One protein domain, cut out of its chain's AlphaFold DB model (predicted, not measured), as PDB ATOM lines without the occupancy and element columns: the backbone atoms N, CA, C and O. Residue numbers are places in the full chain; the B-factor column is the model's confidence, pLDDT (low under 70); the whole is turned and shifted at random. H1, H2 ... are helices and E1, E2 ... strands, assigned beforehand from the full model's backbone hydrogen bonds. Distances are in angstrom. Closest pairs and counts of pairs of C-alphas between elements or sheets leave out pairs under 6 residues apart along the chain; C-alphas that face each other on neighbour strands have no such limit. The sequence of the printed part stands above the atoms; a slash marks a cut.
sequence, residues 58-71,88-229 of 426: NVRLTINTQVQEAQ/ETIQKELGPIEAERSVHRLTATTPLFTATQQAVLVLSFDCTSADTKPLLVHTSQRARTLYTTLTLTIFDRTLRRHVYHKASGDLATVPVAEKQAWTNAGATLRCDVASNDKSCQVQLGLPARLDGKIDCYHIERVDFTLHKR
ATOM      1  N   ASN A  58      -1.582 -29.754  61.224       89.06
ATOM      2  CA  ASN A  58      -1.035 -30.516  60.104       89.06
ATOM      3  C   ASN A  58      -1.053 -29.770  58.777       89.06
ATOM      4  O   ASN A  58      -0.297 -30.143  57.879       89.06
ATOM      5  N   VAL A  59      -1.885 -28.737  58.641       90.56
ATOM      6  CA  VAL A  59      -1.931 -27.928  57.427       90.56
ATOM      7  C   VAL A  59      -0.890 -26.816  57.477       90.56
ATOM      8  O   VAL A  59      -0.730 -26.127  58.486       90.56
ATOM      9  N   ARG A  60      -0.184 -26.634  56.361       92.69
ATOM     10  CA  ARG A  60       0.821 -25.586  56.180       92.69
ATOM     11  C   ARG A  60       0.615 -24.888  54.846       92.69
ATOM     12  O   ARG A  60       0.285 -25.526  53.848       92.69
ATOM     13  N   LEU A  61       0.864 -23.587  54.834       93.75
ATOM     14  CA  LEU A  61       0.997 -22.796  53.621       93.75
ATOM     15  C   LEU A  61       2.481 -22.509  53.394       93.75
ATOM     16  O   LEU A  61       3.166 -22.019  54.284       93.75
ATOM     17  N   THR A  62       2.982 -22.812  52.203       93.75
ATOM     18  CA  THR A  62       4.316 -22.404  51.753       93.75
ATOM     19  C   THR A  62       4.172 -21.419  50.603       93.75
ATOM     20  O   THR A  62       3.505 -21.729  49.614       93.75
ATOM     21  N   ILE A  63       4.800 -20.253  50.729       94.25
ATOM     22  CA  ILE A  63       4.856 -19.227  49.688       94.25
ATOM     23  C   ILE A  63       6.299 -19.150  49.199       94.25
ATOM     24  O   ILE A  63       7.200 -18.878  49.992       94.25
ATOM     25  N   ASN A  64       6.504 -19.406  47.907       91.62
ATOM     26  CA  ASN A  64       7.825 -19.403  47.281       91.62
ATOM     27  C   ASN A  64       7.853 -18.459  46.083       91.62
ATOM     28  O   ASN A  64       6.972 -18.544  45.219       91.62
ATOM     29  N   THR A  65       8.922 -17.675  45.976       90.38
ATOM     30  CA  THR A  65       9.335 -17.037  44.723       90.38
ATOM     31  C   THR A  65      10.149 -18.035  43.906       90.38
ATOM     32  O   THR A  65      11.158 -18.559  44.375       90.38
ATOM     33  N   GLN A  66       9.689 -18.325  42.697       87.50
ATOM     34  CA  GLN A  66      10.315 -19.241  41.749       87.50
ATOM     35  C   GLN A  66      11.071 -18.465  40.677       87.50
ATOM     36  O   GLN A  66      10.660 -17.362  40.305       87.50
ATOM     37  N   VAL A  67      12.135 -19.069  40.149       86.56
ATOM     38  CA  VAL A  67      12.903 -18.528  39.024       86.56
ATOM     39  C   VAL A  67      12.708 -19.393  37.785       86.56
ATOM     40  O   VAL A  67      12.876 -20.610  37.826       86.56
ATOM     41  N   GLN A  68      12.409 -18.745  36.666       84.00
ATOM     42  CA  GLN A  68      12.437 -19.308  35.321       84.00
ATOM     43  C   GLN A  68      13.474 -18.575  34.465       84.00
ATOM     44  O   GLN A  68      13.659 -17.369  34.615       84.00
ATOM     45  N   GLU A  69      14.156 -19.285  33.570       82.38
ATOM     46  CA  GLU A  69      15.132 -18.726  32.635       82.38
ATOM     47  C   GLU A  69      14.926 -19.267  31.215       82.38
ATOM     48  O   GLU A  69      14.946 -20.468  30.973       82.38
ATOM     49  N   ALA A  70      14.763 -18.367  30.255       77.19
ATOM     50  CA  ALA A  70      14.647 -18.651  28.842       77.19
ATOM     51  C   ALA A  70      16.001 -19.113  28.284       77.19
ATOM     52  O   ALA A  70      16.963 -18.347  28.230       77.19
ATOM     53  N   GLN A  71      16.060 -20.358  27.829       73.44
ATOM     54  CA  GLN A  71      17.214 -20.959  27.179       73.44
ATOM     55  C   GLN A  71      16.893 -21.200  25.705       73.44
ATOM     56  O   GLN A  71      15.878 -21.807  25.364       73.44
ATOM     57  N   GLU A  88      14.633 -22.727  19.137       66.06
ATOM     58  CA  GLU A  88      13.501 -22.811  20.057       66.06
ATOM     59  C   GLU A  88      13.917 -22.227  21.404       66.06
ATOM     60  O   GLU A  88      14.946 -22.598  21.962       66.06
ATOM     61  N   THR A  89      13.130 -21.293  21.931       63.44
ATOM     62  CA  THR A  89      13.348 -20.736  23.269       63.44
ATOM     63  C   THR A  89      12.445 -21.457  24.263       63.44
ATOM     64  O   THR A  89      11.224 -21.439  24.119       63.44
ATOM     65  N   ILE A  90      13.043 -22.075  25.280       66.69
ATOM     66  CA  ILE A  90      12.357 -22.851  26.318       66.69
ATOM     67  C   ILE A  90      12.554 -22.158  27.665       66.69
ATOM     68  O   ILE A  90      13.647 -21.696  27.965       66.69
ATOM     69  N   GLN A  91      11.509 -22.077  28.486       69.06
ATOM     70  CA  GLN A  91      11.600 -21.532  29.846       69.06
ATOM     71  C   GLN A  91      12.015 -22.637  30.822       69.06
ATOM     72  O   GLN A  91      11.235 -23.546  31.076       69.06
ATOM     73  N   LYS A  92      13.220 -22.567  31.378       73.25
ATOM     74  CA  LYS A  92      13.728 -23.524  32.362       73.25
ATOM     75  C   LYS A  92      13.430 -23.067  33.784       73.25
ATOM     76  O   LYS A  92      13.878 -21.996  34.180       73.25
ATOM     77  N   GLU A  93      12.713 -23.867  34.567       76.12
ATOM     78  CA  GLU A  93      12.526 -23.610  36.001       76.12
ATOM     79  C   GLU A  93      13.812 -23.951  36.766       76.12
ATOM     80  O   GLU A  93      14.284 -25.087  36.755       76.12
ATOM     81  N   LEU A  94      14.400 -22.952  37.424       79.19
ATOM     82  CA  LEU A  94      15.615 -23.107  38.232       79.19
ATOM     83  C   LEU A  94      15.297 -23.470  39.692       79.19
ATOM     84  O   LEU A  94      16.188 -23.875  40.436       79.19
ATOM     85  N   GLY A  95      14.026 -23.357  40.090       78.44
ATOM     86  CA  GLY A  95      13.534 -23.668  41.428       78.44
ATOM     87  C   GLY A  95      13.329 -22.433  42.316       78.44
ATOM     88  O   GLY A  95      13.395 -21.292  41.840       78.44
ATOM     89  N   PRO A  96      13.025 -22.658  43.607       85.19
ATOM     90  CA  PRO A  96      12.692 -21.590  44.536       85.19
ATOM     91  C   PRO A  96      13.938 -20.828  44.995       85.19
ATOM     92  O   PRO A  96      15.006 -21.405  45.200       85.19
ATOM     93  N   ILE A  97      13.778 -19.530  45.238       86.94
ATOM     94  CA  ILE A  97      14.768 -18.731  45.960       86.94
ATOM     95  C   ILE A  97      14.564 -18.992  47.456       86.94
ATOM     96  O   ILE A  97      13.618 -18.476  48.045       86.94
ATOM     97  N   GLU A  98      15.436 -19.788  48.083       84.88
ATOM     98  CA  GLU A  98      15.276 -20.192  49.496       84.88
ATOM     99  C   GLU A  98      15.207 -19.000  50.466       84.88
ATOM    100  O   GLU A  98      14.472 -19.057  51.446       84.88
ATOM    101  N   ALA A  99      15.899 -17.892  50.178       82.75
ATOM    102  CA  ALA A  99      15.830 -16.676  50.996       82.75
ATOM    103  C   ALA A  99      14.443 -15.995  50.976       82.75
ATOM    104  O   ALA A  99      14.081 -15.304  51.923       82.75
ATOM    105  N   GLU A 100      13.658 -16.217  49.917       85.12
ATOM    106  CA  GLU A 100      12.317 -15.647  49.709       85.12
ATOM    107  C   GLU A 100      11.200 -16.630  50.093       85.12
ATOM    108  O   GLU A 100      10.008 -16.363  49.910       85.12
ATOM    109  N   ARG A 101      11.569 -17.810  50.597       89.69
ATOM    110  CA  ARG A 101      10.619 -18.821  51.044       89.69
ATOM    111  C   ARG A 101      10.046 -18.432  52.398       89.69
ATOM    112  O   ARG A 101      10.775 -18.177  53.350       89.69
ATOM    113  N   SER A 102       8.723 -18.494  52.512       91.81
ATOM    114  CA  SER A 102       8.030 -18.331  53.792       91.81
ATOM    115  C   SER A 102       7.051 -19.476  54.039       91.81
ATOM    116  O   SER A 102       6.392 -19.984  53.126       91.81
ATOM    117  N   VAL A 103       6.978 -19.914  55.296       91.56
ATOM    118  CA  VAL A 103       6.122 -21.021  55.734       91.56
ATOM    119  C   VAL A 103       5.206 -20.523  56.837       91.56
ATOM    120  O   VAL A 103       5.660 -20.046  57.871       91.56
ATOM    121  N   HIS A 104       3.908 -20.689  56.624       91.12
ATOM    122  CA  HIS A 104       2.854 -20.171  57.481       91.12
ATOM    123  C   HIS A 104       2.031 -21.331  58.030       91.12
ATOM    124  O   HIS A 104       1.691 -22.286  57.320       91.12
ATOM    125  N   ARG A 105       1.707 -21.254  59.318       88.38
ATOM    126  CA  ARG A 105       0.783 -22.175  59.986       88.38
ATOM    127  C   ARG A 105      -0.544 -21.465  60.199       88.38
ATOM    128  O   ARG A 105      -0.582 -20.243  60.284       88.38
ATOM    129  N   LEU A 106      -1.623 -22.237  60.305       85.25
ATOM    130  CA  LEU A 106      -2.912 -21.693  60.722       85.25
ATOM    131  C   LEU A 106      -2.758 -21.053  62.102       85.25
ATOM    132  O   LEU A 106      -2.334 -21.712  63.054       85.25
ATOM    133  N   THR A 107      -3.079 -19.769  62.200       67.81
ATOM    134  CA  THR A 107      -2.951 -19.006  63.439       67.81
ATOM    135  C   THR A 107      -3.899 -19.579  64.496       67.81
ATOM    136  O   THR A 107      -5.083 -19.801  64.246       67.81
ATOM    137  N   ALA A 108      -3.383 -19.825  65.703       55.94
ATOM    138  CA  ALA A 108      -4.122 -20.462  66.798       55.94
ATOM    139  C   ALA A 108      -5.198 -19.563  67.446       55.94
ATOM    140  O   ALA A 108      -5.865 -19.981  68.389       55.94
ATOM    141  N   THR A 109      -5.362 -18.325  66.972       51.47
ATOM    142  CA  THR A 109      -6.181 -17.295  67.626       51.47
ATOM    143  C   THR A 109      -7.683 -17.541  67.515       51.47
ATOM    144  O   THR A 109      -8.438 -17.002  68.317       51.47
ATOM    145  N   THR A 110      -8.129 -18.398  66.588       48.31
ATOM    146  CA  THR A 110      -9.533 -18.829  66.513       48.31
ATOM    147  C   THR A 110      -9.593 -20.354  66.577       48.31
ATOM    148  O   THR A 110      -8.980 -21.008  65.727       48.31
ATOM    149  N   PRO A 111     -10.297 -20.967  67.550       54.34
ATOM    150  CA  PRO A 111     -10.504 -22.407  67.536       54.34
ATOM    151  C   PRO A 111     -11.262 -22.757  66.259       54.34
ATOM    152  O   PRO A 111     -12.401 -22.332  66.058       54.34
ATOM    153  N   LEU A 112     -10.615 -23.510  65.372       64.19
ATOM    154  CA  LEU A 112     -11.252 -23.976  64.156       64.19
ATOM    155  C   LEU A 112     -12.319 -24.992  64.569       64.19
ATOM    156  O   LEU A 112     -12.013 -26.136  64.885       64.19
ATOM    157  N   PHE A 113     -13.579 -24.576  64.615       63.78
ATOM    158  CA  PHE A 113     -14.680 -25.509  64.776       63.78
ATOM    159  C   PHE A 113     -15.141 -25.958  63.397       63.78
ATOM    160  O   PHE A 113     -15.668 -25.171  62.617       63.78
ATOM    161  N   THR A 114     -14.960 -27.241  63.098       66.50
ATOM    162  CA  THR A 114     -15.477 -27.816  61.855       66.50
ATOM    163  C   THR A 114     -16.783 -28.534  62.136       66.50
ATOM    164  O   THR A 114     -16.795 -29.700  62.533       66.50
ATOM    165  N   ALA A 115     -17.907 -27.845  61.935       67.88
ATOM    166  CA  ALA A 115     -19.210 -28.470  62.116       67.88
ATOM    167  C   ALA A 115     -19.300 -29.744  61.257       67.88
ATOM    168  O   ALA A 115     -18.905 -29.774  60.088       67.88
ATOM    169  N   THR A 116     -19.813 -30.832  61.829       66.56
ATOM    170  CA  THR A 116     -19.923 -32.125  61.133       66.56
ATOM    171  C   THR A 116     -20.764 -32.029  59.865       66.56
ATOM    172  O   THR A 116     -20.451 -32.691  58.880       66.56
ATOM    173  N   GLN A 117     -21.782 -31.168  59.878       70.69
ATOM    174  CA  GLN A 117     -22.700 -30.950  58.761       70.69
ATOM    175  C   GLN A 117     -22.201 -29.933  57.725       70.69
ATOM    176  O   GLN A 117     -22.825 -29.790  56.674       70.69
ATOM    177  N   GLN A 118     -21.112 -29.215  58.006       78.00
ATOM    178  CA  GLN A 118     -20.558 -28.230  57.087       78.00
ATOM    179  C   GLN A 118     -19.617 -28.926  56.101       78.00
ATOM    180  O   GLN A 118     -18.640 -29.572  56.486       78.00
ATOM    181  N   ALA A 119     -19.943 -28.817  54.812       82.38
ATOM    182  CA  ALA A 119     -19.148 -29.410  53.741       82.38
ATOM    183  C   ALA A 119     -17.906 -28.577  53.386       82.38
ATOM    184  O   ALA A 119     -16.971 -29.119  52.802       82.38
ATOM    185  N   VAL A 120     -17.891 -27.288  53.735       86.44
ATOM    186  CA  VAL A 120     -16.834 -26.331  53.380       86.44
ATOM    187  C   VAL A 120     -15.956 -26.013  54.584       86.44
ATOM    188  O   VAL A 120     -16.441 -25.876  55.703       86.44
ATOM    189  N   LEU A 121     -14.661 -25.871  54.333       86.06
ATOM    190  CA  LEU A 121     -13.643 -25.446  55.279       86.06
ATOM    191  C   LEU A 121     -12.967 -24.188  54.731       86.06
ATOM    192  O   LEU A 121     -12.500 -24.212  53.594       86.06
ATOM    193  N   VAL A 122     -12.885 -23.127  55.533       86.75
ATOM    194  CA  VAL A 122     -12.101 -21.929  55.204       86.75
ATOM    195  C   VAL A 122     -10.859 -21.907  56.086       86.75
ATOM    196  O   VAL A 122     -10.955 -22.021  57.307       86.75
ATOM    197  N   LEU A 123      -9.697 -21.810  55.452       88.19
ATOM    198  CA  LEU A 123      -8.385 -21.814  56.079       88.19
ATOM    199  C   LEU A 123      -7.705 -20.480  55.825       88.19
ATOM    200  O   LEU A 123      -7.353 -20.179  54.687       88.19
ATOM    201  N   SER A 124      -7.509 -19.715  56.890       88.56
ATOM    202  CA  SER A 124      -6.971 -18.361  56.833       88.56
ATOM    203  C   SER A 124      -5.561 -18.319  57.401       88.56
ATOM    204  O   SER A 124      -5.336 -18.733  58.538       88.56
ATOM    205  N   PHE A 125      -4.626 -17.804  56.612       89.69
ATOM    206  CA  PHE A 125      -3.231 -17.630  56.991       89.69
ATOM    207  C   PHE A 125      -2.927 -16.142  57.083       89.69
ATOM    208  O   PHE A 125      -3.066 -15.422  56.094       89.69
ATOM    209  N   ASP A 126      -2.525 -15.698  58.271       89.31
ATOM    210  CA  ASP A 126      -1.947 -14.373  58.470       89.31
ATOM    211  C   ASP A 126      -0.465 -14.425  58.091       89.31
ATOM    212  O   ASP A 126       0.296 -15.226  58.636       89.31
ATOM    213  N   CYS A 127      -0.082 -13.598  57.127       89.19
ATOM    214  CA  CYS A 127       1.268 -13.528  56.590       89.19
ATOM    215  C   CYS A 127       2.025 -12.276  57.059       89.19
ATOM    216  O   CYS A 127       3.185 -12.090  56.688       89.19
ATOM    217  N   THR A 128       1.399 -11.423  57.875       85.56
ATOM    218  CA  THR A 128       1.976 -10.139  58.302       85.56
ATOM    219  C   THR A 128       3.140 -10.290  59.280       85.56
ATOM    220  O   THR A 128       4.053  -9.463  59.275       85.56
ATOM    221  N   SER A 129       3.130 -11.351  60.091       79.69
ATOM    222  CA  SER A 129       4.125 -11.618  61.137       79.69
ATOM    223  C   SER A 129       5.253 -12.559  60.703       79.69
ATOM    224  O   SER A 129       5.964 -13.078  61.560       79.69
ATOM    225  N   ALA A 130       5.380 -12.861  59.410       79.19
ATOM    226  CA  ALA A 130       6.430 -13.750  58.923       79.19
ATOM    227  C   ALA A 130       7.800 -13.058  58.918       79.19
ATOM    228  O   ALA A 130       7.901 -11.898  58.517       79.19
ATOM    229  N   ASP A 131       8.846 -13.800  59.306       75.25
ATOM    230  CA  ASP A 131      10.236 -13.313  59.335       75.25
ATOM    231  C   ASP A 131      10.664 -12.755  57.968       75.25
ATOM    232  O   ASP A 131      11.199 -11.652  57.865       75.25
ATOM    233  N   THR A 132      10.333 -13.490  56.903       80.38
ATOM    234  CA  THR A 132      10.412 -13.018  55.518       80.38
ATOM    235  C   THR A 132       9.012 -12.657  55.049       80.38
ATOM    236  O   THR A 132       8.161 -13.540  54.907       80.38
ATOM    237  N   LYS A 133       8.764 -11.367  54.787       83.56
ATOM    238  CA  LYS A 133       7.468 -10.902  54.275       83.56
ATOM    239  C   LYS A 133       7.227 -11.476  52.875       83.56
ATOM    240  O   LYS A 133       7.919 -11.057  51.947       83.56
ATOM    241  N   PRO A 134       6.248 -12.379  52.689       88.75
ATOM    242  CA  PRO A 134       5.999 -12.979  51.388       88.75
ATOM    243  C   PRO A 134       5.610 -11.931  50.351       88.75
ATOM    244  O   PRO A 134       4.860 -10.993  50.642       88.75
ATOM    245  N   LEU A 135       6.086 -12.135  49.127       88.19
ATOM    246  CA  LEU A 135       5.804 -11.274  47.989       88.19
ATOM    247  C   LEU A 135       4.959 -12.008  46.950       88.19
ATOM    248  O   LEU A 135       5.231 -13.154  46.581       88.19
ATOM    249  N   LEU A 136       3.944 -11.315  46.451       89.12
ATOM    250  CA  LEU A 136       3.292 -11.621  45.194       89.12
ATOM    251  C   LEU A 136       4.057 -10.883  44.094       89.12
ATOM    252  O   LEU A 136       3.963  -9.660  43.997       89.12
ATOM    253  N   VAL A 137       4.828 -11.617  43.292       88.06
ATOM    254  CA  VAL A 137       5.691 -11.057  42.255       88.06
ATOM    255  C   VAL A 137       5.424 -11.713  40.909       88.06
ATOM    256  O   VAL A 137       5.238 -12.924  40.818       88.06
ATOM    257  N   HIS A 138       5.439 -10.901  39.856       86.44
ATOM    258  CA  HIS A 138       5.669 -11.363  38.496       86.44
ATOM    259  C   HIS A 138       6.534 -10.339  37.759       86.44
ATOM    260  O   HIS A 138       6.057  -9.276  37.361       86.44
ATOM    261  N   THR A 139       7.815 -10.654  37.573       83.94
ATOM    262  CA  THR A 139       8.752  -9.781  36.857       83.94
ATOM    263  C   THR A 139       9.556 -10.569  35.842       83.94
ATOM    264  O   THR A 139      10.002 -11.676  36.128       83.94
ATOM    265  N   SER A 140       9.748  -9.984  34.664       81.50
ATOM    266  CA  SER A 140      10.552 -10.561  33.592       81.50
ATOM    267  C   SER A 140      11.661  -9.583  33.224       81.50
ATOM    268  O   SER A 140      11.397  -8.447  32.828       81.50
ATOM    269  N   GLN A 141      12.910 -10.025  33.339       80.62
ATOM    270  CA  GLN A 141      14.089  -9.262  32.953       80.62
ATOM    271  C   GLN A 141      14.966 -10.107  32.028       80.62
ATOM    272  O   GLN A 141      15.576 -11.095  32.438       80.62
ATOM    273  N   ARG A 142      15.077  -9.676  30.764       81.19
ATOM    274  CA  ARG A 142      15.782 -10.413  29.702       81.19
ATOM    275  C   ARG A 142      15.224 -11.839  29.573       81.19
ATOM    276  O   ARG A 142      14.050 -12.000  29.268       81.19
ATOM    277  N   ALA A 143      16.065 -12.845  29.802       81.00
ATOM    278  CA  ALA A 143      15.698 -14.250  29.770       81.00
ATOM    279  C   ALA A 143      15.064 -14.735  31.081       81.00
ATOM    280  O   ALA A 143      14.496 -15.812  31.089       81.00
ATOM    281  N   ARG A 144      15.139 -13.997  32.194       83.31
ATOM    282  CA  ARG A 144      14.695 -14.501  33.501       83.31
ATOM    283  C   ARG A 144      13.320 -13.981  33.884       83.31
ATOM    284  O   ARG A 144      13.035 -12.802  33.690       83.31
ATOM    285  N   THR A 145      12.514 -14.841  34.491       84.38
ATOM    286  CA  THR A 145      11.204 -14.515  35.055       84.38
ATOM    287  C   THR A 145      11.140 -14.975  36.505       84.38
ATOM    288  O   THR A 145      11.508 -16.104  36.818       84.38
ATOM    289  N   LEU A 146      10.667 -14.104  37.393       87.38
ATOM    290  CA  LEU A 146      10.330 -14.439  38.773       87.38
ATOM    291  C   LEU A 146       8.816 -14.483  38.921       87.38
ATOM    292  O   LEU A 146       8.131 -13.590  38.417       87.38
ATOM    293  N   TYR A 147       8.302 -15.487  39.626       88.00
ATOM    294  CA  TYR A 147       6.870 -15.636  39.882       88.00
ATOM    295  C   TYR A 147       6.589 -16.261  41.249       88.00
ATOM    296  O   TYR A 147       7.403 -17.017  41.777       88.00
ATOM    297  N   THR A 148       5.418 -15.983  41.819       90.56
ATOM    298  CA  THR A 148       5.027 -16.524  43.130       90.56
ATOM    299  C   THR A 148       4.230 -17.816  42.999       90.56
ATOM    300  O   THR A 148       3.351 -17.958  42.146       90.56
ATOM    301  N   THR A 149       4.485 -18.757  43.907       91.00
ATOM    302  CA  THR A 149       3.686 -19.972  44.086       91.00
ATOM    303  C   THR A 149       3.179 -20.088  45.519       91.00
ATOM    304  O   THR A 149       3.934 -19.875  46.465       91.00
ATOM    305  N   LEU A 150       1.904 -20.448  45.674       92.88
ATOM    306  CA  LEU A 150       1.236 -20.691  46.955       92.88
ATOM    307  C   LEU A 150       0.921 -22.181  47.054       92.88
ATOM    308  O   LEU A 150       0.154 -22.693  46.243       92.88
ATOM    309  N   THR A 151       1.500 -22.890  48.018       91.75
ATOM    310  CA  THR A 151       1.305 -24.338  48.182       91.75
ATOM    311  C   THR A 151       0.684 -24.641  49.535       91.75
ATOM    312  O   THR A 151       1.302 -24.404  50.570       91.75
ATOM    313  N   LEU A 152      -0.523 -25.199  49.520       92.06
ATOM    314  CA  LEU A 152      -1.210 -25.723  50.691       92.06
ATOM    315  C   LEU A 152      -0.904 -27.215  50.831       92.06
ATOM    316  O   LEU A 152      -1.236 -28.007  49.945       92.06
ATOM    317  N   THR A 153      -0.310 -27.611  51.951       91.44
ATOM    318  CA  THR A 153       0.038 -29.006  52.241       91.44
ATOM    319  C   THR A 153      -0.621 -29.501  53.518       91.44
ATOM    320  O   THR A 153      -0.947 -28.721  54.412       91.44
ATOM    321  N   ILE A 154      -0.811 -30.817  53.608       88.44
ATOM    322  CA  ILE A 154      -1.209 -31.526  54.821       88.44
ATOM    323  C   ILE A 154      -0.366 -32.791  54.965       88.44
ATOM    324  O   ILE A 154      -0.345 -33.598  54.042       88.44
ATOM    325  N   PHE A 155       0.352 -32.965  56.081       83.19
ATOM    326  CA  PHE A 155       1.331 -34.064  56.237       83.19
ATOM    327  C   PHE A 155       2.243 -34.231  55.009       83.19
ATOM    328  O   PHE A 155       2.380 -35.322  54.463       83.19
ATOM    329  N   ASP A 156       2.768 -33.112  54.507       78.38
ATOM    330  CA  ASP A 156       3.647 -33.048  53.331       78.38
ATOM    331  C   ASP A 156       3.007 -33.493  51.998       78.38
ATOM    332  O   ASP A 156       3.627 -33.411  50.941       78.38
ATOM    333  N   ARG A 157       1.718 -33.852  52.003       83.88
ATOM    334  CA  ARG A 157       0.908 -34.018  50.797       83.88
ATOM    335  C   ARG A 157       0.371 -32.665  50.344       83.88
ATOM    336  O   ARG A 157      -0.370 -32.011  51.076       83.88
ATOM    337  N   THR A 158       0.661 -32.281  49.108       84.06
ATOM    338  CA  THR A 158       0.064 -31.095  48.480       84.06
ATOM    339  C   THR A 158      -1.438 -31.285  48.278       84.06
ATOM    340  O   THR A 158      -1.861 -32.203  47.581       84.06
ATOM    341  N   LEU A 159      -2.240 -30.410  48.889       83.69
ATOM    342  CA  LEU A 159      -3.686 -30.324  48.678       83.69
ATOM    343  C   LEU A 159      -4.000 -29.448  47.471       83.69
ATOM    344  O   LEU A 159      -4.685 -29.865  46.543       83.69
ATOM    345  N   ARG A 160      -3.474 -28.223  47.491       84.88
ATOM    346  CA  ARG A 160      -3.622 -27.243  46.420       84.88
ATOM    347  C   ARG A 160      -2.299 -26.526  46.230       84.88
ATOM    348  O   ARG A 160      -1.562 -26.284  47.179       84.88
ATOM    349  N   ARG A 161      -2.007 -26.176  44.989       86.25
ATOM    350  CA  ARG A 161      -0.932 -25.254  44.624       86.25
ATOM    351  C   ARG A 161      -1.574 -24.214  43.720       86.25
ATOM    352  O   ARG A 161      -2.494 -24.565  42.988       86.25
ATOM    353  N   HIS A 162      -1.128 -22.976  43.792       87.50
ATOM    354  CA  HIS A 162      -1.536 -21.886  42.917       87.50
ATOM    355  C   HIS A 162      -0.290 -21.113  42.493       87.50
ATOM    356  O   HIS A 162       0.725 -21.108  43.190       87.50
ATOM    357  N   VAL A 163      -0.355 -20.504  41.323       86.62
ATOM    358  CA  VAL A 163       0.732 -19.852  40.610       86.62
ATOM    359  C   VAL A 163       0.249 -18.471  40.197       86.62
ATOM    360  O   VAL A 163      -0.725 -18.322  39.458       86.62
ATOM    361  N   TYR A 164       0.964 -17.451  40.651       88.00
ATOM    362  CA  TYR A 164       0.791 -16.099  40.157       88.00
ATOM    363  C   TYR A 164       1.811 -15.842  39.059       88.00
ATOM    364  O   TYR A 164       2.966 -15.524  39.318       88.00
ATOM    365  N   HIS A 165       1.364 -16.012  37.820       81.62
ATOM    366  CA  HIS A 165       2.130 -15.692  36.628       81.62
ATOM    367  C   HIS A 165       1.218 -14.917  35.683       81.62
ATOM    368  O   HIS A 165       0.194 -15.440  35.247       81.62
ATOM    369  N   LYS A 166       1.556 -13.667  35.357       78.75
ATOM    370  CA  LYS A 166       0.628 -12.732  34.699       78.75
ATOM    371  C   LYS A 166       0.071 -13.254  33.371       78.75
ATOM    372  O   LYS A 166      -1.057 -12.934  33.017       78.75
ATOM    373  N   ALA A 167       0.852 -14.059  32.649       74.50
ATOM    374  CA  ALA A 167       0.458 -14.601  31.349       74.50
ATOM    375  C   ALA A 167      -0.188 -16.001  31.396       74.50
ATOM    376  O   ALA A 167      -0.871 -16.382  30.450       74.50
ATOM    377  N   SER A 168       0.058 -16.795  32.440       70.94
ATOM    378  CA  SER A 168      -0.233 -18.246  32.419       70.94
ATOM    379  C   SER A 168      -0.516 -18.867  33.791       70.94
ATOM    380  O   SER A 168      -0.661 -20.082  33.894       70.94
ATOM    381  N   GLY A 169      -0.590 -18.054  34.843       75.56
ATOM    382  CA  GLY A 169      -0.941 -18.480  36.190       75.56
ATOM    383  C   GLY A 169      -2.446 -18.650  36.365       75.56
ATOM    384  O   GLY A 169      -3.249 -18.263  35.519       75.56
ATOM    385  N   ASP A 170      -2.828 -19.241  37.489       81.88
ATOM    386  CA  ASP A 170      -4.220 -19.447  37.881       81.88
ATOM    387  C   ASP A 170      -4.728 -18.414  38.887       81.88
ATOM    388  O   ASP A 170      -5.922 -18.414  39.182       81.88
ATOM    389  N   LEU A 171      -3.844 -17.542  39.379       88.44
ATOM    390  CA  LEU A 171      -4.166 -16.379  40.200       88.44
ATOM    391  C   LEU A 171      -4.227 -15.111  39.341       88.44
ATOM    392  O   LEU A 171      -3.268 -14.785  38.642       88.44
ATOM    393  N   ALA A 172      -5.330 -14.371  39.442       88.75
ATOM    394  CA  ALA A 172      -5.559 -13.135  38.698       88.75
ATOM    395  C   ALA A 172      -6.103 -12.019  39.599       88.75
ATOM    396  O   ALA A 172      -6.726 -12.275  40.630       88.75
ATOM    397  N   THR A 173      -5.868 -10.769  39.195       88.56
ATOM    398  CA  THR A 173      -6.399  -9.585  39.882       88.56
ATOM    399  C   THR A 173      -7.922  -9.568  39.841       88.56
ATOM    400  O   THR A 173      -8.515  -9.759  38.776       88.56
ATOM    401  N   VAL A 174      -8.552  -9.286  40.976       86.94
ATOM    402  CA  VAL A 174     -10.011  -9.210  41.087       86.94
ATOM    403  C   VAL A 174     -10.507  -7.844  40.587       86.94
ATOM    404  O   VAL A 174     -10.009  -6.813  41.047       86.94
ATOM    405  N   PRO A 175     -11.497  -7.786  39.673       87.44
ATOM    406  CA  PRO A 175     -12.093  -6.523  39.240       87.44
ATOM    407  C   PRO A 175     -12.687  -5.725  40.409       87.44
ATOM    408  O   PRO A 175     -13.299  -6.295  41.311       87.44
ATOM    409  N   VAL A 176     -12.593  -4.391  40.364       84.81
ATOM    410  CA  VAL A 176     -13.052  -3.503  41.455       84.81
ATOM    411  C   VAL A 176     -14.523  -3.730  41.820       84.81
ATOM    412  O   VAL A 176     -14.850  -3.839  43.000       84.81
ATOM    413  N   ALA A 177     -15.403  -3.836  40.820       85.69
ATOM    414  CA  ALA A 177     -16.832  -4.063  41.039       85.69
ATOM    415  C   ALA A 177     -17.099  -5.399  41.747       85.69
ATOM    416  O   ALA A 177     -17.938  -5.482  42.643       85.69
ATOM    417  N   GLU A 178     -16.345  -6.436  41.382       84.62
ATOM    418  CA  GLU A 178     -16.428  -7.725  42.049       84.62
ATOM    419  C   GLU A 178     -15.924  -7.604  43.492       84.62
ATOM    420  O   GLU A 178     -16.673  -7.902  44.417       84.62
ATOM    421  N   LYS A 179     -14.725  -7.054  43.712       85.06
ATOM    422  CA  LYS A 179     -14.162  -6.828  45.053       85.06
ATOM    423  C   LYS A 179     -15.140  -6.097  45.990       85.06
ATOM    424  O   LYS A 179     -15.297  -6.484  47.151       85.06
ATOM    425  N   GLN A 180     -15.837  -5.076  45.489       83.50
ATOM    426  CA  GLN A 180     -16.879  -4.361  46.235       83.50
ATOM    427  C   GLN A 180     -18.084  -5.251  46.564       83.50
ATOM    428  O   GLN A 180     -18.548  -5.244  47.703       83.50
ATOM    429  N   ALA A 181     -18.572  -6.043  45.608       84.38
ATOM    430  CA  ALA A 181     -19.686  -6.962  45.833       84.38
ATOM    431  C   ALA A 181     -19.370  -7.999  46.925       84.38
ATOM    432  O   ALA A 181     -20.198  -8.220  47.809       84.38
ATOM    433  N   TRP A 182     -18.165  -8.581  46.910       82.81
ATOM    434  CA  TRP A 182     -17.704  -9.512  47.948       82.81
ATOM    435  C   TRP A 182     -17.622  -8.831  49.321       82.81
ATOM    436  O   TRP A 182     -18.142  -9.365  50.299       82.81
ATOM    437  N   THR A 183     -17.068  -7.616  49.378       82.31
ATOM    438  CA  THR A 183     -16.992  -6.821  50.617       82.31
ATOM    439  C   THR A 183     -18.389  -6.554  51.197       82.31
ATOM    440  O   THR A 183     -18.640  -6.775  52.381       82.31
ATOM    441  N   ASN A 184     -19.335  -6.131  50.355       82.44
ATOM    442  CA  ASN A 184     -20.703  -5.801  50.763       82.44
ATOM    443  C   ASN A 184     -21.522  -7.025  51.194       82.44
ATOM    444  O   ASN A 184     -22.434  -6.899  52.011       82.44
ATOM    445  N   ALA A 185     -21.211  -8.213  50.668       76.31
ATOM    446  CA  ALA A 185     -21.859  -9.467  51.053       76.31
ATOM    447  C   ALA A 185     -21.496  -9.928  52.479       76.31
ATOM    448  O   ALA A 185     -21.977 -10.963  52.929       76.31
ATOM    449  N   GLY A 186     -20.680  -9.159  53.207       66.31
ATOM    450  CA  GLY A 186     -20.245  -9.482  54.561       66.31
ATOM    451  C   GLY A 186     -18.968 -10.317  54.596       66.31
ATOM    452  O   GLY A 186     -18.594 -10.808  55.659       66.31
ATOM    453  N   ALA A 187     -18.264 -10.444  53.468       60.62
ATOM    454  CA  ALA A 187     -16.886 -10.885  53.508       60.62
ATOM    455  C   ALA A 187     -16.039  -9.720  54.036       60.62
ATOM    456  O   ALA A 187     -15.823  -8.724  53.352       60.62
ATOM    457  N   THR A 188     -15.465  -9.856  55.228       51.72
ATOM    458  CA  THR A 188     -14.326  -9.043  55.702       51.72
ATOM    459  C   THR A 188     -13.055  -9.238  54.843       51.72
ATOM    460  O   THR A 188     -11.945  -9.002  55.306       51.72
ATOM    461  N   LEU A 189     -13.201  -9.691  53.592       52.62
ATOM    462  CA  LEU A 189     -12.149 -10.090  52.668       52.62
ATOM    463  C   LEU A 189     -12.015  -9.037  51.569       52.62
ATOM    464  O   LEU A 189     -12.818  -8.963  50.641       52.62
ATOM    465  N   ARG A 190     -10.955  -8.236  51.666       67.81
ATOM    466  CA  ARG A 190     -10.473  -7.373  50.583       67.81
ATOM    467  C   ARG A 190      -9.510  -8.183  49.720       67.81
ATOM    468  O   ARG A 190      -8.326  -7.882  49.693       67.81
ATOM    469  N   CYS A 191      -9.988  -9.240  49.070       79.50
ATOM    470  CA  CYS A 191      -9.115  -9.989  48.175       79.50
ATOM    471  C   CYS A 191      -8.752  -9.117  46.963       79.50
ATOM    472  O   CYS A 191      -9.608  -8.490  46.335       79.50
ATOM    473  N   ASP A 192      -7.460  -9.034  46.675       87.50
ATOM    474  CA  ASP A 192      -6.914  -8.323  45.520       87.50
ATOM    475  C   ASP A 192      -6.656  -9.287  44.369       87.50
ATOM    476  O   ASP A 192      -6.761  -8.925  43.198       87.50
ATOM    477  N   VAL A 193      -6.344 -10.537  44.712       90.50
ATOM    478  CA  VAL A 193      -6.040 -11.608  43.774       90.50
ATOM    479  C   VAL A 193      -6.808 -12.861  44.180       90.50
ATOM    480  O   VAL A 193      -6.925 -13.172  45.366       90.50
ATOM    481  N   ALA A 194      -7.347 -13.578  43.199       91.44
ATOM    482  CA  ALA A 194      -8.082 -14.816  43.422       91.44
ATOM    483  C   ALA A 194      -7.757 -15.866  42.356       91.44
ATOM    484  O   ALA A 194      -7.363 -15.532  41.236       91.44
ATOM    485  N   SER A 195      -7.938 -17.139  42.708       90.19
ATOM    486  CA  SER A 195      -7.882 -18.239  41.750       90.19
ATOM    487  C   SER A 195      -9.094 -18.241  40.816       90.19
ATOM    488  O   SER A 195     -10.143 -17.679  41.135       90.19
ATOM    489  N   ASN A 196      -8.994 -18.952  39.691       87.25
ATOM    490  CA  ASN A 196     -10.093 -19.106  38.726       87.25
ATOM    491  C   ASN A 196     -11.426 -19.586  39.337       87.25
ATOM    492  O   ASN A 196     -12.488 -19.192  38.869       87.25
ATOM    493  N   ASP A 197     -11.395 -20.447  40.354       89.50
ATOM    494  CA  ASP A 197     -12.576 -20.935  41.090       89.50
ATOM    495  C   ASP A 197     -12.843 -20.181  42.399       89.50
ATOM    496  O   ASP A 197     -13.749 -20.539  43.155       89.50
ATOM    497  N   LYS A 198     -12.043 -19.146  42.684       90.00
ATOM    498  CA  LYS A 198     -12.100 -18.313  43.895       90.00
ATOM    499  C   LYS A 198     -11.908 -19.099  45.191       90.00
ATOM    500  O   LYS A 198     -12.271 -18.628  46.264       90.00
ATOM    501  N   SER A 199     -11.341 -20.297  45.090       88.38
ATOM    502  CA  SER A 199     -11.003 -21.133  46.236       88.38
ATOM    503  C   SER A 199      -9.756 -20.651  46.968       88.38
ATOM    504  O   SER A 199      -9.635 -20.899  48.158       88.38
ATOM    505  N   CYS A 200      -8.842 -19.962  46.283       91.75
ATOM    506  CA  CYS A 200      -7.712 -19.276  46.890       91.75
ATOM    507  C   CYS A 200      -7.885 -17.776  46.681       91.75
ATOM    508  O   CYS A 200      -8.090 -17.320  45.555       91.75
ATOM    509  N   GLN A 201      -7.830 -17.023  47.770       91.19
ATOM    510  CA  GLN A 201      -7.968 -15.574  47.779       91.19
ATOM    511  C   GLN A 201      -6.793 -14.971  48.541       91.19
ATOM    512  O   GLN A 201      -6.374 -15.495  49.572       91.19
ATOM    513  N   VAL A 202      -6.247 -13.879  48.017       91.88
ATOM    514  CA  VAL A 202      -5.057 -13.221  48.550       91.88
ATOM    515  C   VAL A 202      -5.375 -11.753  48.781       91.88
ATOM    516  O   VAL A 202      -5.874 -11.071  47.883       91.88
ATOM    517  N   GLN A 203      -5.074 -11.280  49.984       90.50
ATOM    518  CA  GLN A 203      -5.074  -9.864  50.324       90.50
ATOM    519  C   GLN A 203      -3.642  -9.340  50.263       90.50
ATOM    520  O   GLN A 203      -2.722  -9.926  50.845       90.50
ATOM    521  N   LEU A 204      -3.475  -8.233  49.553       88.56
ATOM    522  CA  LEU A 204      -2.199  -7.586  49.326       88.56
ATOM    523  C   LEU A 204      -2.078  -6.322  50.175       88.56
ATOM    524  O   LEU A 204      -3.016  -5.537  50.306       88.56
ATOM    525  N   GLY A 205      -0.884  -6.120  50.718       83.69
ATOM    526  CA  GLY A 205      -0.480  -4.887  51.379       83.69
ATOM    527  C   GLY A 205       0.154  -3.905  50.398       83.69
ATOM    528  O   GLY A 205       0.646  -4.282  49.329       83.69
ATOM    529  N   LEU A 206       0.170  -2.623  50.771       67.69
ATOM    530  CA  LEU A 206       0.830  -1.577  49.985       67.69
ATOM    531  C   LEU A 206       2.349  -1.845  49.880       67.69
ATOM    532  O   LEU A 206       2.975  -2.177  50.892       67.69
ATOM    533  N   PRO A 207       2.977  -1.674  48.697       60.16
ATOM    534  CA  PRO A 207       4.428  -1.771  48.573       60.16
ATOM    535  C   PRO A 207       5.120  -0.623  49.312       60.16
ATOM    536  O   PRO A 207       4.633   0.506  49.318       60.16
ATOM    537  N   ALA A 208       6.318  -0.873  49.848       47.53
ATOM    538  CA  ALA A 208       7.157   0.186  50.412       47.53
ATOM    539  C   ALA A 208       7.709   1.153  49.339       47.53
ATOM    540  O   ALA A 208       8.106   2.266  49.678       47.53
ATOM    541  N   ARG A 209       7.755   0.748  48.057       45.44
ATOM    542  CA  ARG A 209       8.206   1.561  46.912       45.44
ATOM    543  C   ARG A 209       7.505   1.093  45.630       45.44
ATOM    544  O   ARG A 209       7.709  -0.037  45.204       45.44
ATOM    545  N   LEU A 210       6.671   1.947  45.036       48.69
ATOM    546  CA  LEU A 210       6.034   1.709  43.736       48.69
ATOM    547  C   LEU A 210       6.981   2.184  42.632       48.69
ATOM    548  O   LEU A 210       7.064   3.380  42.369       48.69
ATOM    549  N   ASP A 211       7.682   1.256  41.988       50.25
ATOM    550  CA  ASP A 211       8.299   1.522  40.690       50.25
ATOM    551  C   ASP A 211       7.365   0.930  39.628       50.25
ATOM    552  O   ASP A 211       7.101  -0.274  39.627       50.25
ATOM    553  N   GLY A 212       6.790   1.773  38.764       49.06
ATOM    554  CA  GLY A 212       5.625   1.463  37.912       49.06
ATOM    555  C   GLY A 212       5.821   0.378  36.840       49.06
ATOM    556  O   GLY A 212       5.003   0.259  35.930       49.06
ATOM    557  N   LYS A 213       6.911  -0.392  36.912       53.91
ATOM    558  CA  LYS A 213       7.256  -1.496  36.007       53.91
ATOM    559  C   LYS A 213       7.220  -2.877  36.670       53.91
ATOM    560  O   LYS A 213       7.381  -3.865  35.957       53.91
ATOM    561  N   ILE A 214       7.037  -2.967  37.990       59.78
ATOM    562  CA  ILE A 214       7.111  -4.230  38.736       59.78
ATOM    563  C   ILE A 214       5.807  -4.456  39.510       59.78
ATOM    564  O   ILE A 214       5.488  -3.709  40.431       59.78
ATOM    565  N   ASP A 215       5.086  -5.528  39.171       68.62
ATOM    566  CA  ASP A 215       3.965  -6.031  39.970       68.62
ATOM    567  C   ASP A 215       4.543  -6.817  41.160       68.62
ATOM    568  O   ASP A 215       4.745  -8.030  41.072       68.62
ATOM    569  N   CYS A 216       4.901  -6.111  42.236       78.69
ATOM    570  CA  CYS A 216       5.429  -6.690  43.472       78.69
ATOM    571  C   CYS A 216       4.654  -6.147  44.675       78.69
ATOM    572  O   CYS A 216       4.699  -4.951  44.966       78.69
ATOM    573  N   TYR A 217       3.949  -7.034  45.372       85.56
ATOM    574  CA  TYR A 217       3.088  -6.684  46.496       85.56
ATOM    575  C   TYR A 217       3.381  -7.585  47.687       85.56
ATOM    576  O   TYR A 217       3.612  -8.780  47.515       85.56
ATOM    577  N   HIS A 218       3.327  -7.046  48.903       88.56
ATOM    578  CA  HIS A 218       3.367  -7.895  50.090       88.56
ATOM    579  C   HIS A 218       2.060  -8.670  50.221       88.56
ATOM    580  O   HIS A 218       0.984  -8.120  49.999       88.56
ATOM    581  N   ILE A 219       2.152  -9.937  50.605       91.06
ATOM    582  CA  ILE A 219       0.985 -10.753  50.927       91.06
ATOM    583  C   ILE A 219       0.697 -10.584  52.419       91.06
ATOM    584  O   ILE A 219       1.512 -10.963  53.256       91.06
ATOM    585  N   GLU A 220      -0.459 -10.013  52.750       90.00
ATOM    586  CA  GLU A 220      -0.900  -9.845  54.141       90.00
ATOM    587  C   GLU A 220      -1.651 -11.076  54.636       90.00
ATOM    588  O   GLU A 220      -1.470 -11.507  55.772       90.00
ATOM    589  N   ARG A 221      -2.492 -11.658  53.777       90.38
ATOM    590  CA  ARG A 221      -3.342 -12.790  54.135       90.38
ATOM    591  C   ARG A 221      -3.633 -13.667  52.929       90.38
ATOM    592  O   ARG A 221      -3.817 -13.169  51.817       90.38
ATOM    593  N   VAL A 222      -3.724 -14.972  53.173       91.62
ATOM    594  CA  VAL A 222      -4.161 -15.960  52.183       91.62
ATOM    595  C   VAL A 222      -5.282 -16.804  52.769       91.62
ATOM    596  O   VAL A 222      -5.139 -17.373  53.849       91.62
ATOM    597  N   ASP A 223      -6.380 -16.924  52.034       90.06
ATOM    598  CA  ASP A 223      -7.522 -17.755  52.392       90.06
ATOM    599  C   ASP A 223      -7.691 -18.892  51.382       90.06
ATOM    600  O   ASP A 223      -7.738 -18.669  50.173       90.06
ATOM    601  N   PHE A 224      -7.802 -20.118  51.890       90.44
ATOM    602  CA  PHE A 224      -8.145 -21.306  51.115       90.44
ATOM    603  C   PHE A 224      -9.520 -21.815  51.517       90.44
ATOM    604  O   PHE A 224      -9.765 -22.110  52.684       90.44
ATOM    605  N   THR A 225     -10.393 -22.000  50.539       89.00
ATOM    606  CA  THR A 225     -11.691 -22.638  50.709       89.00
ATOM    607  C   THR A 225     -11.661 -24.023  50.089       89.00
ATOM    608  O   THR A 225     -11.437 -24.177  48.889       89.00
ATOM    609  N   LEU A 226     -11.895 -25.039  50.915       87.88
ATOM    610  CA  LEU A 226     -11.841 -26.445  50.532       87.88
ATOM    611  C   LEU A 226     -13.172 -27.127  50.809       87.88
ATOM    612  O   LEU A 226     -13.849 -26.841  51.799       87.88
ATOM    613  N   HIS A 227     -13.501 -28.127  50.005       87.81
ATOM    614  CA  HIS A 227     -14.449 -29.142  50.418       87.81
ATOM    615  C   HIS A 227     -13.794 -30.052  51.464       87.81
ATOM    616  O   HIS A 227     -12.689 -30.550  51.274       87.81
ATOM    617  N   LYS A 228     -14.488 -30.356  52.563       85.81
ATOM    618  CA  LYS A 228     -13.970 -31.152  53.691       85.81
ATOM    619  C   LYS A 228     -13.423 -32.525  53.275       85.81
ATOM    620  O   LYS A 228     -12.505 -33.036  53.909       85.81
ATOM    621  N   ARG A 229     -13.962 -33.119  52.201       83.69
ATOM    622  CA  ARG A 229     -13.448 -34.385  51.636       83.69
ATOM    623  C   ARG A 229     -12.044 -34.271  51.030       83.69
ATOM    624  O   ARG A 229     -11.352 -35.276  51.038       83.69
TER     625      ARG A 229
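Overview. This is residues 58 to 71 and 88 to 229 of the 426 residues of an uncharacterized protein of Achlya hypogyna (UniProt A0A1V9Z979). One long, strongly twisted sheet folds back on itself into two layers that are partly face to face: E3, E1, E6 and E7 make one, E4, E11, E10, E9 and E8 the other, and E5 bridges them between E6 and E11. E2 and the adjoining end of E1 make an arm at one end of the longest axis, the loop of residues 106 to 119 lies at the other end, and H1 is off the sheet, between E8 and E9 along the chain. The printed part has 156 residues with one named helix and eleven named strands, which follow each other along the chain as E1 E2 E3 E4 E5 E6 E7 E8 H1 E9 E10 E11, and its class is mostly strand. The sheet is branched and its neighbour pairs are antiparallel. The whole is compact, with a radius of gyration of the C-alphas of 16.3 A and spans of 53, 37 and 31 A.

Arrangement. E11, residues 215 to 227, bends by 82 degrees at residue 218. On one side of it are E5, residues 135 to 141, beside residues 215 to 219, and E4, residues 120 to 126, beside residues 221 to 227; N 136 and O 217 are 2.8 A apart, as are N 123 and O 224. On the other side is E10, residues 200 to 205, with N 201 and O 223 at 2.9 A. E9, residues 193 to 195, forms a hairpin with E10, with N 195 and O 200 at 2.9 A, and E8, residues 171 to 173, is on the other side of E9, with N 172 and O 194 at 2.9 A. E9, E10 and E11 form a meander, each strand the antiparallel neighbour of the one before. So do E5, E6, residues 144 to 154, and E7, residues 157 to 164, with N 141 and O 144 at 2.8 A and N 150 and O 162 at 2.8 A. E7 bends by 52 degrees at residue 160. On the other side of E6 from E5 and E7 is E1, residues 59 to 71, with N 62 and O 151 at 2.8 A. E2, residues 88 to 96, and E3, residues 102 to 105, lie on the other side of E1 from E6, with N 69 and O 92 at 2.8 A and N 61 and O 104 at 2.9 A. The closest C-alphas of E7 and E8, those of Tyr 164 and Leu 171, are 5.0 A apart; those of E3 and E4, His 104 and Phe 125, are 6.6 A apart. H1, residues 176 to 184, is not on the sheet, with 2 pairs of C-alphas within 10 A. In H1 every O i to N i+4 pair is within hydrogen-bond range.

Along the chain. E1 begins at C-alpha 59, at (-1.931, -27.928, 57.427), and is 36.5 A from first to last C-alpha. E6 measures 31.6 A, E11 31.3 A, E2 24.5 A, E7 20.8 A and E4 19.8 A. H1 is 12.3 A long, with C-alpha 176 at (-13.052, -3.503, 41.455). E11 ends at C-alpha 227, at (-14.449, -29.142, 50.418). E3, E8 and E9 are short, with 4, 3 and 3 residues.

Size, cuts and confidence. The two C-alphas farthest apart, those of Glu 88 and Thr 116, are 53.8 A apart. Residues 72 to 87 are not printed, and C-alphas 71 and 88 across this cut are 8.2 A apart. The link from E3 to E4, 14 residues, is long. The mean pLDDT of the printed part is 80.8; residues 88 to 91, 107 to 116, 186 to 190 and 206 to 215 are under 70.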